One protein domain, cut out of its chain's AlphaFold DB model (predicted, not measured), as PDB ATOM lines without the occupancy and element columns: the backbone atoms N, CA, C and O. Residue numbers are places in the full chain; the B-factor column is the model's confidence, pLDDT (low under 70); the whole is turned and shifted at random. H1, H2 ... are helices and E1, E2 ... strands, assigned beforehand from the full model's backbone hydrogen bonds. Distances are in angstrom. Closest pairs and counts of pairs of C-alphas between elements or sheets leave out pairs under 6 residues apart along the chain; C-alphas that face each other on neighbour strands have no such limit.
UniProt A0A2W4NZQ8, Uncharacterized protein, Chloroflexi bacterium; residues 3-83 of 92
ATOM      1  N   ALA A   3     136.101 134.234 144.825       87.81
ATOM      2  CA  ALA A   3     136.065 134.320 146.280       87.81
ATOM      3  C   ALA A   3     135.502 133.021 146.875       87.81
ATOM      4  O   ALA A   3     134.817 132.252 146.192       87.81
ATOM      5  N   TYR A   4     135.762 132.766 148.150       87.25
ATOM      6  CA  TYR A   4     135.229 131.614 148.870       87.25
ATOM      7  C   TYR A   4     134.788 132.004 150.278       87.25
ATOM      8  O   TYR A   4     135.314 132.940 150.867       87.25
ATOM      9  N   ILE A   5     133.806 131.281 150.812       86.50
ATOM     10  CA  ILE A   5     133.355 131.450 152.198       86.50
ATOM     11  C   ILE A   5     134.076 130.417 153.058       86.50
ATOM     12  O   ILE A   5     134.111 129.242 152.678       86.50
ATOM     13  N   GLY A   6     134.631 130.851 154.186       85.62
ATOM     14  CA  GLY A   6     135.310 130.008 155.166       85.62
ATOM     15  C   GLY A   6     134.927 130.358 156.600       85.62
ATOM     16  O   GLY A   6     134.288 131.383 156.837       85.62
ATOM     17  N   LEU A   7     135.303 129.484 157.535       83.88
ATOM     18  CA  LEU A   7     135.173 129.723 158.969       83.88
ATOM     19  C   LEU A   7     136.546 130.094 159.535       83.88
ATOM     20  O   LEU A   7     137.515 129.371 159.299       83.88
ATOM     21  N   THR A   8     136.635 131.211 160.247       82.25
ATOM     22  CA  THR A   8     137.882 131.680 160.872       82.25
ATOM     23  C   THR A   8     138.213 130.873 162.129       82.25
ATOM     24  O   THR A   8     137.345 130.178 162.671       82.25
ATOM     25  N   GLY A   9     139.455 130.977 162.613       78.06
ATOM     26  CA  GLY A   9     139.870 130.372 163.886       78.06
ATOM     27  C   GLY A   9     139.033 130.847 165.082       78.06
ATOM     28  O   GLY A   9     138.737 130.061 165.980       78.06
ATOM     29  N   ASP A  10     138.557 132.092 165.025       77.81
ATOM     30  CA  ASP A  10     137.698 132.730 166.036       77.81
ATOM     31  C   ASP A  10     136.222 132.332 165.931       77.81
ATOM     32  O   ASP A  10     135.386 132.808 166.697       77.81
ATOM     33  N   GLY A  11     135.878 131.479 164.963       80.81
ATOM     34  CA  GLY A  11     134.518 131.002 164.770       80.81
ATOM     35  C   GLY A  11     133.603 132.029 164.117       80.81
ATOM     36  O   GLY A  11     132.445 132.105 164.492       80.81
ATOM     37  N   TYR A  12     134.067 132.792 163.127       84.00
ATOM     38  CA  TYR A  12     133.214 133.667 162.313       84.00
ATOM     39  C   TYR A  12     133.164 133.195 160.868       84.00
ATOM     40  O   TYR A  12     134.163 132.737 160.305       84.00
ATOM     41  N   TRP A  13     132.000 133.339 160.237       86.56
ATOM     42  CA  TRP A  13     131.912 133.194 158.789       86.56
ATOM     43  C   TRP A  13     132.595 134.377 158.117       86.56
ATOM     44  O   TRP A  13     132.381 135.521 158.491       86.56
ATOM     45  N   ALA A  14     133.393 134.114 157.092       88.56
ATOM     46  CA  ALA A  14     134.117 135.153 156.379       88.56
ATOM     47  C   ALA A  14     134.179 134.858 154.880       88.56
ATOM     48  O   ALA A  14     134.176 133.700 154.451       88.56
ATOM     49  N   LEU A  15     134.221 135.921 154.081       88.12
ATOM     50  CA  LEU A  15     134.454 135.874 152.644       88.12
ATOM     51  C   LEU A  15     135.919 136.202 152.368       88.12
ATOM     52  O   LEU A  15     136.409 137.253 152.776       88.12
ATOM     53  N   PHE A  16     136.584 135.328 151.626       89.31
ATOM     54  CA  PHE A  16     137.997 135.427 151.289       89.31
ATOM     55  C   PHE A  16     138.210 135.463 149.780       89.31
ATOM     56  O   PHE A  16     137.431 134.891 149.012       89.31
ATOM     57  N   GLN A  17     139.312 136.068 149.363       89.81
ATOM     58  CA  GLN A  17     139.874 135.968 148.022       89.81
ATOM     59  C   GLN A  17     141.331 135.519 148.132       89.81
ATOM     60  O   GLN A  17     142.047 136.004 148.993       89.81
ATOM     61  N   GLU A  18     141.780 134.625 147.256       87.50
ATOM     62  CA  GLU A  18     143.209 134.309 147.148       87.50
ATOM     63  C   GLU A  18     143.898 135.400 146.311       87.50
ATOM     64  O   GLU A  18     143.396 135.786 145.246       87.50
ATOM     65  N   ASP A  19     145.019 135.925 146.800       85.06
ATOM     66  CA  ASP A  19     145.861 136.854 146.050       85.06
ATOM     67  C   ASP A  19     146.695 136.125 144.969       85.06
ATOM     68  O   ASP A  19     146.517 134.937 144.691       85.06
ATOM     69  N   ALA A  20     147.627 136.833 144.323       85.00
ATOM     70  CA  ALA A  20     148.491 136.233 143.300       85.00
ATOM     71  C   ALA A  20     149.458 135.160 143.851       85.00
ATOM     72  O   ALA A  20     149.968 134.351 143.073       85.00
ATOM     73  N   SER A  21     149.707 135.163 145.161       84.69
ATOM     74  CA  SER A  21     150.552 134.214 145.890       84.69
ATOM     75  C   SER A  21     149.757 133.011 146.417       84.69
ATOM     76  O   SER A  21     150.357 132.032 146.858       84.69
ATOM     77  N   GLY A  22     148.422 133.055 146.334       81.69
ATOM     78  CA  GLY A  22     147.533 132.064 146.937       81.69
ATOM     79  C   GLY A  22     147.259 132.323 148.420       81.69
ATOM     80  O   GLY A  22     146.725 131.445 149.097       81.69
ATOM     81  N   GLU A  23     147.629 133.496 148.935       82.75
ATOM     82  CA  GLU A  23     147.377 133.886 150.318       82.75
ATOM     83  C   GLU A  23     145.941 134.410 150.466       82.75
ATOM     84  O   GLU A  23     145.450 135.144 149.598       82.75
ATOM     85  N   PRO A  24     145.229 134.020 151.538       84.69
ATOM     86  CA  PRO A  24     143.856 134.440 151.751       84.69
ATOM     87  C   PRO A  24     143.793 135.901 152.200       84.69
ATOM     88  O   PRO A  24     144.313 136.276 153.244       84.69
ATOM     89  N   VAL A  25     143.078 136.714 151.435       87.19
ATOM     90  CA  VAL A  25     142.738 138.101 151.751       87.19
ATOM     91  C   VAL A  25     141.289 138.152 152.210       87.19
ATOM     92  O   VAL A  25     140.385 137.686 151.506       87.19
ATOM     93  N   LEU A  26     141.053 138.723 153.389       88.56
ATOM     94  CA  LEU A  26     139.713 138.910 153.928       88.56
ATOM     95  C   LEU A  26     138.970 140.018 153.164       88.56
ATOM     96  O   LEU A  26     139.473 141.127 153.017       88.56
ATOM     97  N   LEU A  27     137.757 139.716 152.694       88.25
ATOM     98  CA  LEU A  27     136.890 140.665 151.987       88.25
ATOM     99  C   LEU A  27     135.720 141.151 152.845       88.25
ATOM    100  O   LEU A  27     135.348 142.319 152.767       88.25
ATOM    101  N   ALA A  28     135.114 140.252 153.622       86.94
ATOM    102  CA  ALA A  28     133.985 140.564 154.492       86.94
ATOM    103  C   ALA A  28     133.888 139.565 155.650       86.94
ATOM    104  O   ALA A  28     134.220 138.389 155.486       86.94
ATOM    105  N   VAL A  29     133.373 140.028 156.789       87.12
ATOM    106  CA  VAL A  29     133.045 139.207 157.963       87.12
ATOM    107  C   VAL A  29     131.525 139.097 158.065       87.12
ATOM    108  O   VAL A  29     130.807 140.073 157.851       87.12
ATOM    109  N   GLY A  30     131.041 137.887 158.308       83.25
ATOM    110  CA  GLY A  30     129.641 137.564 158.548       83.25
ATOM    111  C   GLY A  30     129.386 137.242 160.018       83.25
ATOM    112  O   GLY A  30     130.183 137.573 160.892       83.25
ATOM    113  N   ASP A  31     128.263 136.580 160.281       81.94
ATOM    114  CA  ASP A  31     127.859 136.232 161.643       81.94
ATOM    115  C   ASP A  31     128.835 135.249 162.325       81.94
ATOM    116  O   ASP A  31     129.466 134.420 161.644       81.94
ATOM    117  N   PRO A  32     128.936 135.296 163.668       81.88
ATOM    118  CA  PRO A  32     129.615 134.261 164.432       81.88
ATOM    119  C   PRO A  32     128.958 132.894 164.190       81.88
ATOM    120  O   PRO A  32     127.750 132.758 163.996       81.88
ATOM    121  N   PHE A  33     129.776 131.854 164.181       78.56
ATOM    122  CA  PHE A  33     129.351 130.472 164.111       78.56
ATOM    123  C   PHE A  33     129.019 129.965 165.508       78.56
ATOM    124  O   PHE A  33     129.901 129.785 166.349       78.56
ATOM    125  N   GLU A  34     127.752 129.626 165.711       74.62
ATOM    126  CA  GLU A  34     127.313 128.895 166.891       74.62
ATOM    127  C   GLU A  34     127.002 127.431 166.523       74.62
ATOM    128  O   GLU A  34     126.317 127.148 165.529       74.62
ATOM    129  N   PRO A  35     127.491 126.446 167.298       71.94
ATOM    130  CA  PRO A  35     127.131 125.050 167.090       71.94
ATOM    131  C   PRO A  35     125.613 124.845 167.172       71.94
ATOM    132  O   PRO A  35     125.006 124.984 168.231       71.94
ATOM    133  N   GLY A  36     125.005 124.445 166.054       67.19
ATOM    134  CA  GLY A  36     123.558 124.227 165.950       67.19
ATOM    135  C   GLY A  36     122.811 125.325 165.194       67.19
ATOM    136  O   GLY A  36     121.648 125.104 164.848       67.19
ATOM    137  N   ASP A  37     123.470 126.439 164.866       68.12
ATOM    138  CA  ASP A  37     122.860 127.511 164.090       68.12
ATOM    139  C   ASP A  37     122.781 127.233 162.590       68.12
ATOM    140  O   ASP A  37     123.499 126.415 161.997       68.12
ATOM    141  N   ALA A  38     121.851 127.936 161.946       67.06
ATOM    142  CA  ALA A  38     121.657 127.825 160.515       67.06
ATOM    143  C   ALA A  38     122.831 128.479 159.768       67.06
ATOM    144  O   ALA A  38     122.950 129.693 159.692       67.06
ATOM    145  N   ILE A  39     123.640 127.663 159.093       74.38
ATOM    146  CA  ILE A  39     124.729 128.122 158.203       74.38
ATOM    147  C   ILE A  39     124.186 128.928 157.002       74.38
ATOM    148  O   ILE A  39     124.866 129.765 156.414       74.38
ATOM    149  N   ARG A  40     122.933 128.668 156.608       77.19
ATOM    150  CA  ARG A  40     122.293 129.238 155.410       77.19
ATOM    151  C   ARG A  40     122.185 130.774 155.416       77.19
ATOM    152  O   ARG A  40     122.552 131.339 154.392       77.19
ATOM    153  N   PRO A  41     121.682 131.446 156.471       79.12
ATOM    154  CA  PRO A  41     121.630 132.909 156.526       79.12
ATOM    155  C   PRO A  41     123.009 133.567 156.424       79.12
ATOM    156  O   PRO A  41     123.172 134.442 155.579       79.12
ATOM    157  N   ALA A  42     124.013 133.098 157.173       77.94
ATOM    158  CA  ALA A  42     125.367 133.657 157.112       77.94
ATOM    159  C   ALA A  42     125.979 133.529 155.703       77.94
ATOM    160  O   ALA A  42     126.505 134.485 155.135       77.94
ATOM    161  N   VAL A  43     125.829 132.354 155.076       81.56
ATOM    162  CA  VAL A  43     126.271 132.132 153.691       81.56
ATOM    163  C   VAL A  43     125.495 133.001 152.700       81.56
ATOM    164  O   VAL A  43     126.091 133.501 151.745       81.56
ATOM    165  N   ALA A  44     124.187 133.189 152.895       84.75
ATOM    166  CA  ALA A  44     123.369 134.038 152.034       84.75
ATOM    167  C   ALA A  44     123.827 135.501 152.096       84.75
ATOM    168  O   ALA A  44     124.101 136.072 151.043       84.75
ATOM    169  N   ALA A  45     124.033 136.051 153.297       85.44
ATOM    170  CA  ALA A  45     124.503 137.422 153.488       85.44
ATOM    171  C   ALA A  45     125.856 137.670 152.794       85.44
ATOM    172  O   ALA A  45     126.009 138.627 152.033       85.44
ATOM    173  N   LEU A  46     126.821 136.758 152.970       86.00
ATOM    174  CA  LEU A  46     128.127 136.849 152.304       86.00
ATOM    175  C   LEU A  46     128.028 136.669 150.781       86.00
ATOM    176  O   LEU A  46     128.777 137.292 150.029       86.00
ATOM    177  N   THR A  47     127.089 135.845 150.307       85.62
ATOM    178  CA  THR A  47     126.830 135.664 148.869       85.62
ATOM    179  C   THR A  47     126.230 136.914 148.238       85.62
ATOM    180  O   THR A  47     126.639 137.306 147.144       85.62
ATOM    181  N   GLU A  48     125.282 137.556 148.918       88.06
ATOM    182  CA  GLU A  48     124.679 138.812 148.475       88.06
ATOM    183  C   GLU A  48     125.718 139.934 148.425       88.06
ATOM    184  O   GLU A  48     125.798 140.645 147.420       88.06
ATOM    185  N   TRP A  49     126.575 140.032 149.447       90.31
ATOM    186  CA  TRP A  49     127.698 140.966 149.444       90.31
ATOM    187  C   TRP A  49     128.639 140.691 148.266       90.31
ATOM    188  O   TRP A  49     128.894 141.580 147.457       90.31
ATOM    189  N   ALA A  50     129.088 139.446 148.080       87.81
ATOM    190  CA  ALA A  50     129.972 139.080 146.972       87.81
ATOM    191  C   ALA A  50     129.383 139.487 145.609       87.81
ATOM    192  O   ALA A  50     130.077 140.086 144.784       87.81
ATOM    193  N   ALA A  51     128.091 139.225 145.392       87.44
ATOM    194  CA  ALA A  51     127.397 139.593 144.164       87.44
ATOM    195  C   ALA A  51     127.327 141.115 143.957       87.44
ATOM    196  O   ALA A  51     127.553 141.581 142.838       87.44
ATOM    197  N   ALA A  52     127.066 141.891 145.016       89.31
ATOM    198  CA  ALA A  52     127.003 143.352 144.957       89.31
ATOM    199  C   ALA A  52     128.333 143.994 144.523       89.31
ATOM    200  O   ALA A  52     128.327 145.025 143.847       89.31
ATOM    201  N   TYR A  53     129.462 143.359 144.846       88.88
ATOM    202  CA  TYR A  53     130.806 143.836 144.506       88.88
ATOM    203  C   TYR A  53     131.446 143.093 143.313       88.88
ATOM    204  O   TYR A  53     132.606 143.326 142.978       88.88
ATOM    205  N   GLY A  54     130.695 142.227 142.620       88.38
ATOM    206  CA  GLY A  54     131.155 141.551 141.399       88.38
ATOM    207  C   GLY A  54     132.103 140.365 141.627       88.38
ATOM    208  O   GLY A  54     132.824 139.954 140.707       88.38
ATOM    209  N   TYR A  55     132.104 139.793 142.830       87.38
ATOM    210  CA  TYR A  55     132.830 138.569 143.155       87.38
ATOM    211  C   TYR A  55     131.999 137.329 142.815       87.38
ATOM    212  O   TYR A  55     130.795 137.258 143.064       87.38
ATOM    213  N   ARG A  56     132.660 136.315 142.252       85.94
ATOM    214  CA  ARG A  56     132.072 134.999 141.991       85.94
ATOM    215  C   ARG A  56     132.510 134.033 143.085       85.94
ATOM    216  O   ARG A  56     133.701 133.760 143.206       85.94
ATOM    217  N   ILE A  57     131.556 133.469 143.821       82.00
ATOM    218  CA  ILE A  57     131.858 132.437 144.819       82.00
ATOM    219  C   ILE A  57     132.122 131.107 144.110       82.00
ATOM    220  O   ILE A  57     131.272 130.631 143.353       82.00
ATOM    221  N   VAL A  58     133.303 130.523 144.322       76.06
ATOM    222  CA  VAL A  58     133.744 129.330 143.580       76.06
ATOM    223  C   VAL A  58     133.499 128.020 144.306       76.06
ATOM    224  O   VAL A  58     133.148 127.040 143.658       76.06
ATOM    225  N   THR A  59     133.605 127.967 145.631       63.44
ATOM    226  CA  THR A  59     133.178 126.827 146.460       63.44
ATOM    227  C   THR A  59     133.199 127.284 147.919       63.44
ATOM    228  O   THR A  59     134.163 127.939 148.307       63.44
ATOM    229  N   PRO A  60     132.201 126.972 148.759       60.94
ATOM    230  CA  PRO A  60     132.358 127.176 150.193       60.94
ATOM    231  C   PRO A  60     133.410 126.194 150.737       60.94
ATOM    232  O   PRO A  60     133.277 124.977 150.581       60.94
ATOM    233  N   ARG A  61     134.478 126.715 151.350       60.38
ATOM    234  CA  ARG A  61     135.486 125.918 152.057       60.38
ATOM    235  C   ARG A  61     135.076 125.843 153.524       60.38
ATOM    236  O   ARG A  61     135.397 126.715 154.318       60.38
ATOM    237  N   TYR A  62     134.368 124.779 153.887       54.34
ATOM    238  CA  TYR A  62     134.018 124.482 155.280       54.34
ATOM    239  C   TYR A  62     135.202 123.817 156.001       54.34
ATOM    240  O   TYR A  62     135.148 122.644 156.360       54.34
ATOM    241  N   GLY A  63     136.311 124.539 156.125       50.84
ATOM    242  CA  GLY A  63     137.428 124.172 156.989       50.84
ATOM    243  C   GLY A  63     137.589 125.255 158.046       50.84
ATOM    244  O   GLY A  63     137.375 126.423 157.731       50.84
ATOM    245  N   LEU A  64     137.939 124.869 159.276       50.28
ATOM    246  CA  LEU A  64     138.527 125.808 160.229       50.28
ATOM    247  C   LEU A  64     139.803 126.327 159.564       50.28
ATOM    248  O   LEU A  64     140.768 125.571 159.431       50.28
ATOM    249  N   SER A  65     139.779 127.553 159.046       55.19
ATOM    250  CA  SER A  65     141.013 128.216 158.642       55.19
ATOM    251  C   SER A  65     141.896 128.305 159.882       55.19
ATOM    252  O   SER A  65     141.433 128.743 160.930       55.19
ATOM    253  N   GLU A  66     143.174 127.937 159.766       60.41
ATOM    254  CA  GLU A  66     144.185 128.137 160.824       60.41
ATOM    255  C   GLU A  66     144.499 129.627 161.061       60.41
ATOM    256  O   GLU A  66     145.419 129.961 161.799       60.41
ATOM    257  N   VAL A  67     143.759 130.513 160.396       61.75
ATOM    258  CA  VAL A  67     143.964 131.952 160.378       61.75
ATOM    259  C   VAL A  67     142.900 132.604 161.252       61.75
ATOM    260  O   VAL A  67     141.695 132.421 161.015       61.75
ATOM    261  N   SER A  68     143.355 133.355 162.249       67.75
ATOM    262  CA  SER A  68     142.504 134.190 163.089       67.75
ATOM    263  C   SER A  68     142.192 135.515 162.384       67.75
ATOM    264  O   SER A  68     142.968 136.015 161.571       67.75
ATOM    265  N   LEU A  69     141.029 136.096 162.670       68.88
ATOM    266  CA  LEU A  69     140.618 137.410 162.177       68.88
ATOM    267  C   LEU A  69     141.566 138.514 162.649       68.88
ATOM    268  O   LEU A  69     141.824 139.442 161.886       68.88
ATOM    269  N   GLU A  70     142.100 138.392 163.867       67.56
ATOM    270  CA  GLU A  70     143.077 139.329 164.438       67.56
ATOM    271  C   GLU A  70     144.377 139.423 163.617       67.56
ATOM    272  O   GLU A  70     145.000 140.479 163.581       67.56
ATOM    273  N   ASP A  71     144.757 138.357 162.905       71.25
ATOM    274  CA  ASP A  71     145.940 138.345 162.032       71.25
ATOM    275  C   ASP A  71     145.665 138.980 160.656       71.25
ATOM    276  O   ASP A  71     146.592 139.344 159.929       71.25
ATOM    277  N   LEU A  72     144.390 139.083 160.266       69.38
ATOM    278  CA  LEU A  72     143.952 139.518 158.933       69.38
ATOM    279  C   LEU A  72     143.423 140.952 158.898       69.38
ATOM    280  O   LEU A  72     143.267 141.520 157.814       69.38
ATOM    281  N   ILE A  73     143.104 141.520 160.057       71.38
ATOM    282  CA  ILE A  73     142.504 142.842 160.205       71.38
ATOM    283  C   ILE A  73     143.417 143.684 161.097       71.38
ATOM    284  O   ILE A  73     143.934 143.199 162.099       71.38
ATOM    285  N   GLU A  74     143.606 144.961 160.761       70.12
ATOM    286  CA  GLU A  74     144.309 145.881 161.658       70.12
ATOM    287  C   GLU A  74     143.575 145.977 163.011       70.12
ATOM    288  O   GLU A  74     142.346 146.072 163.028       70.12
ATOM    289  N   PRO A  75     144.290 146.002 164.150       62.75
ATOM    290  CA  PRO A  75     143.677 145.907 165.478       62.75
ATOM    291  C   PRO A  75     142.621 146.993 165.742       62.75
ATOM    292  O   PRO A  75     141.582 146.715 166.329       62.75
ATOM    293  N   GLU A  76     142.831 148.210 165.227       65.00
ATOM    294  CA  GLU A  76     141.868 149.316 165.350       65.00
ATOM    295  C   GLU A  76     140.547 149.046 164.603       65.00
ATOM    296  O   GLU A  76     139.484 149.477 165.041       65.00
ATOM    297  N   VAL A  77     140.598 148.311 163.487       68.38
ATOM    298  CA  VAL A  77     139.419 147.930 162.689       68.38
ATOM    299  C   VAL A  77     138.716 146.720 163.306       68.38
ATOM    300  O   VAL A  77     137.491 146.623 163.263       68.38
ATOM    301  N   PHE A  78     139.476 145.810 163.913       64.06
ATOM    302  CA  PHE A  78     138.933 144.664 164.635       64.06
ATOM    303  C   PHE A  78     138.064 145.107 165.828       64.06
ATOM    304  O   PHE A  78     136.910 144.683 165.926       64.06
ATOM    305  N   ASP A  79     138.570 146.028 166.657       64.56
ATOM    306  CA  ASP A  79     137.832 146.603 167.795       64.56
ATOM    307  C   ASP A  79     136.591 147.411 167.364       64.56
ATOM    308  O   ASP A  79     135.601 147.476 168.094       64.56
ATOM    309  N   GLU A  80     136.600 148.024 166.176       66.69
ATOM    310  CA  GLU A  80     135.437 148.750 165.645       66.69
ATOM    311  C   GLU A  80     134.314 147.798 165.193       66.69
ATOM    312  O   GLU A  80     133.134 148.076 165.420       66.69
ATOM    313  N   ILE A  81     134.670 146.672 164.564       63.78
ATOM    314  CA  ILE A  81     133.708 145.719 163.987       63.78
ATOM    315  C   ILE A  81     133.115 144.793 165.053       63.78
ATOM    316  O   ILE A  81     131.914 144.520 165.022       63.78
ATOM    317  N   LEU A  82     133.937 144.298 165.980       64.62
ATOM    318  CA  LEU A  82     133.519 143.319 166.993       64.62
ATOM    319  C   LEU A  82     133.251 143.953 168.368       64.62
ATOM    320  O   LEU A  82     132.763 143.279 169.277       64.62
ATOM    321  N   GLY A  83     133.492 145.260 168.493       53.19
ATOM    322  CA  GLY A  83     133.567 145.960 169.769       53.19
ATOM    323  C   GLY A  83     134.905 145.674 170.455       53.19
ATOM    324  O   GLY A  83     135.493 144.617 170.210       53.19
TER     325      GLY A  83
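What this domain is: This is residues 3 to 83 of the 92 residues of an uncharacterized protein of Chloroflexi bacterium (UniProt A0A2W4NZQ8). A strongly twisted three-stranded sheet has the long helix H1 packed over one face, making two layers; short H2 grazes the sheet and H3 lies farther out. The 81 printed residues include the antiparallel meander E1 E2 E3, each strand beside the one before, then H1, H2, H3: mixed class, compact, radius of gyration of the C-alphas 12.2 A, spans 35 by 29 by 23 A.

How they stand to each other: Start at E1, residues 3 to 7, a hairpin with E2, residues 12 to 18; N 4 and O 16 are 2.8 A apart. E2 and E3, residues 24 to 32, form another, with N 25 and O 17 at 2.7 A; E3 bends by 77 degrees at residue 27. H1, residues 39 to 52, is on the sheet at a height of 8.8 A; its closest C-alphas to E3 are Ala 42 and Asp 31, 5.8 A. H3, residues 75 to 82, is close but not clearly touching H2, residues 69 to 72: C-alphas 78 and 70, 6.8 A. Every O i to N i+4 pair is within hydrogen-bond range in H1 and H3; H2 is too short.

Where its parts are: Find C-alpha 3 at (136.065, 134.320, 146.280), where E1 begins; H1 runs 20.3 A from C-alpha 39 at (124.729, 128.122, 158.203).

The domain as a whole: The H1 to H2 link is long; pLDDT is under 70 at residues 36 to 38, 59 to 70, 72 and 75 to 83.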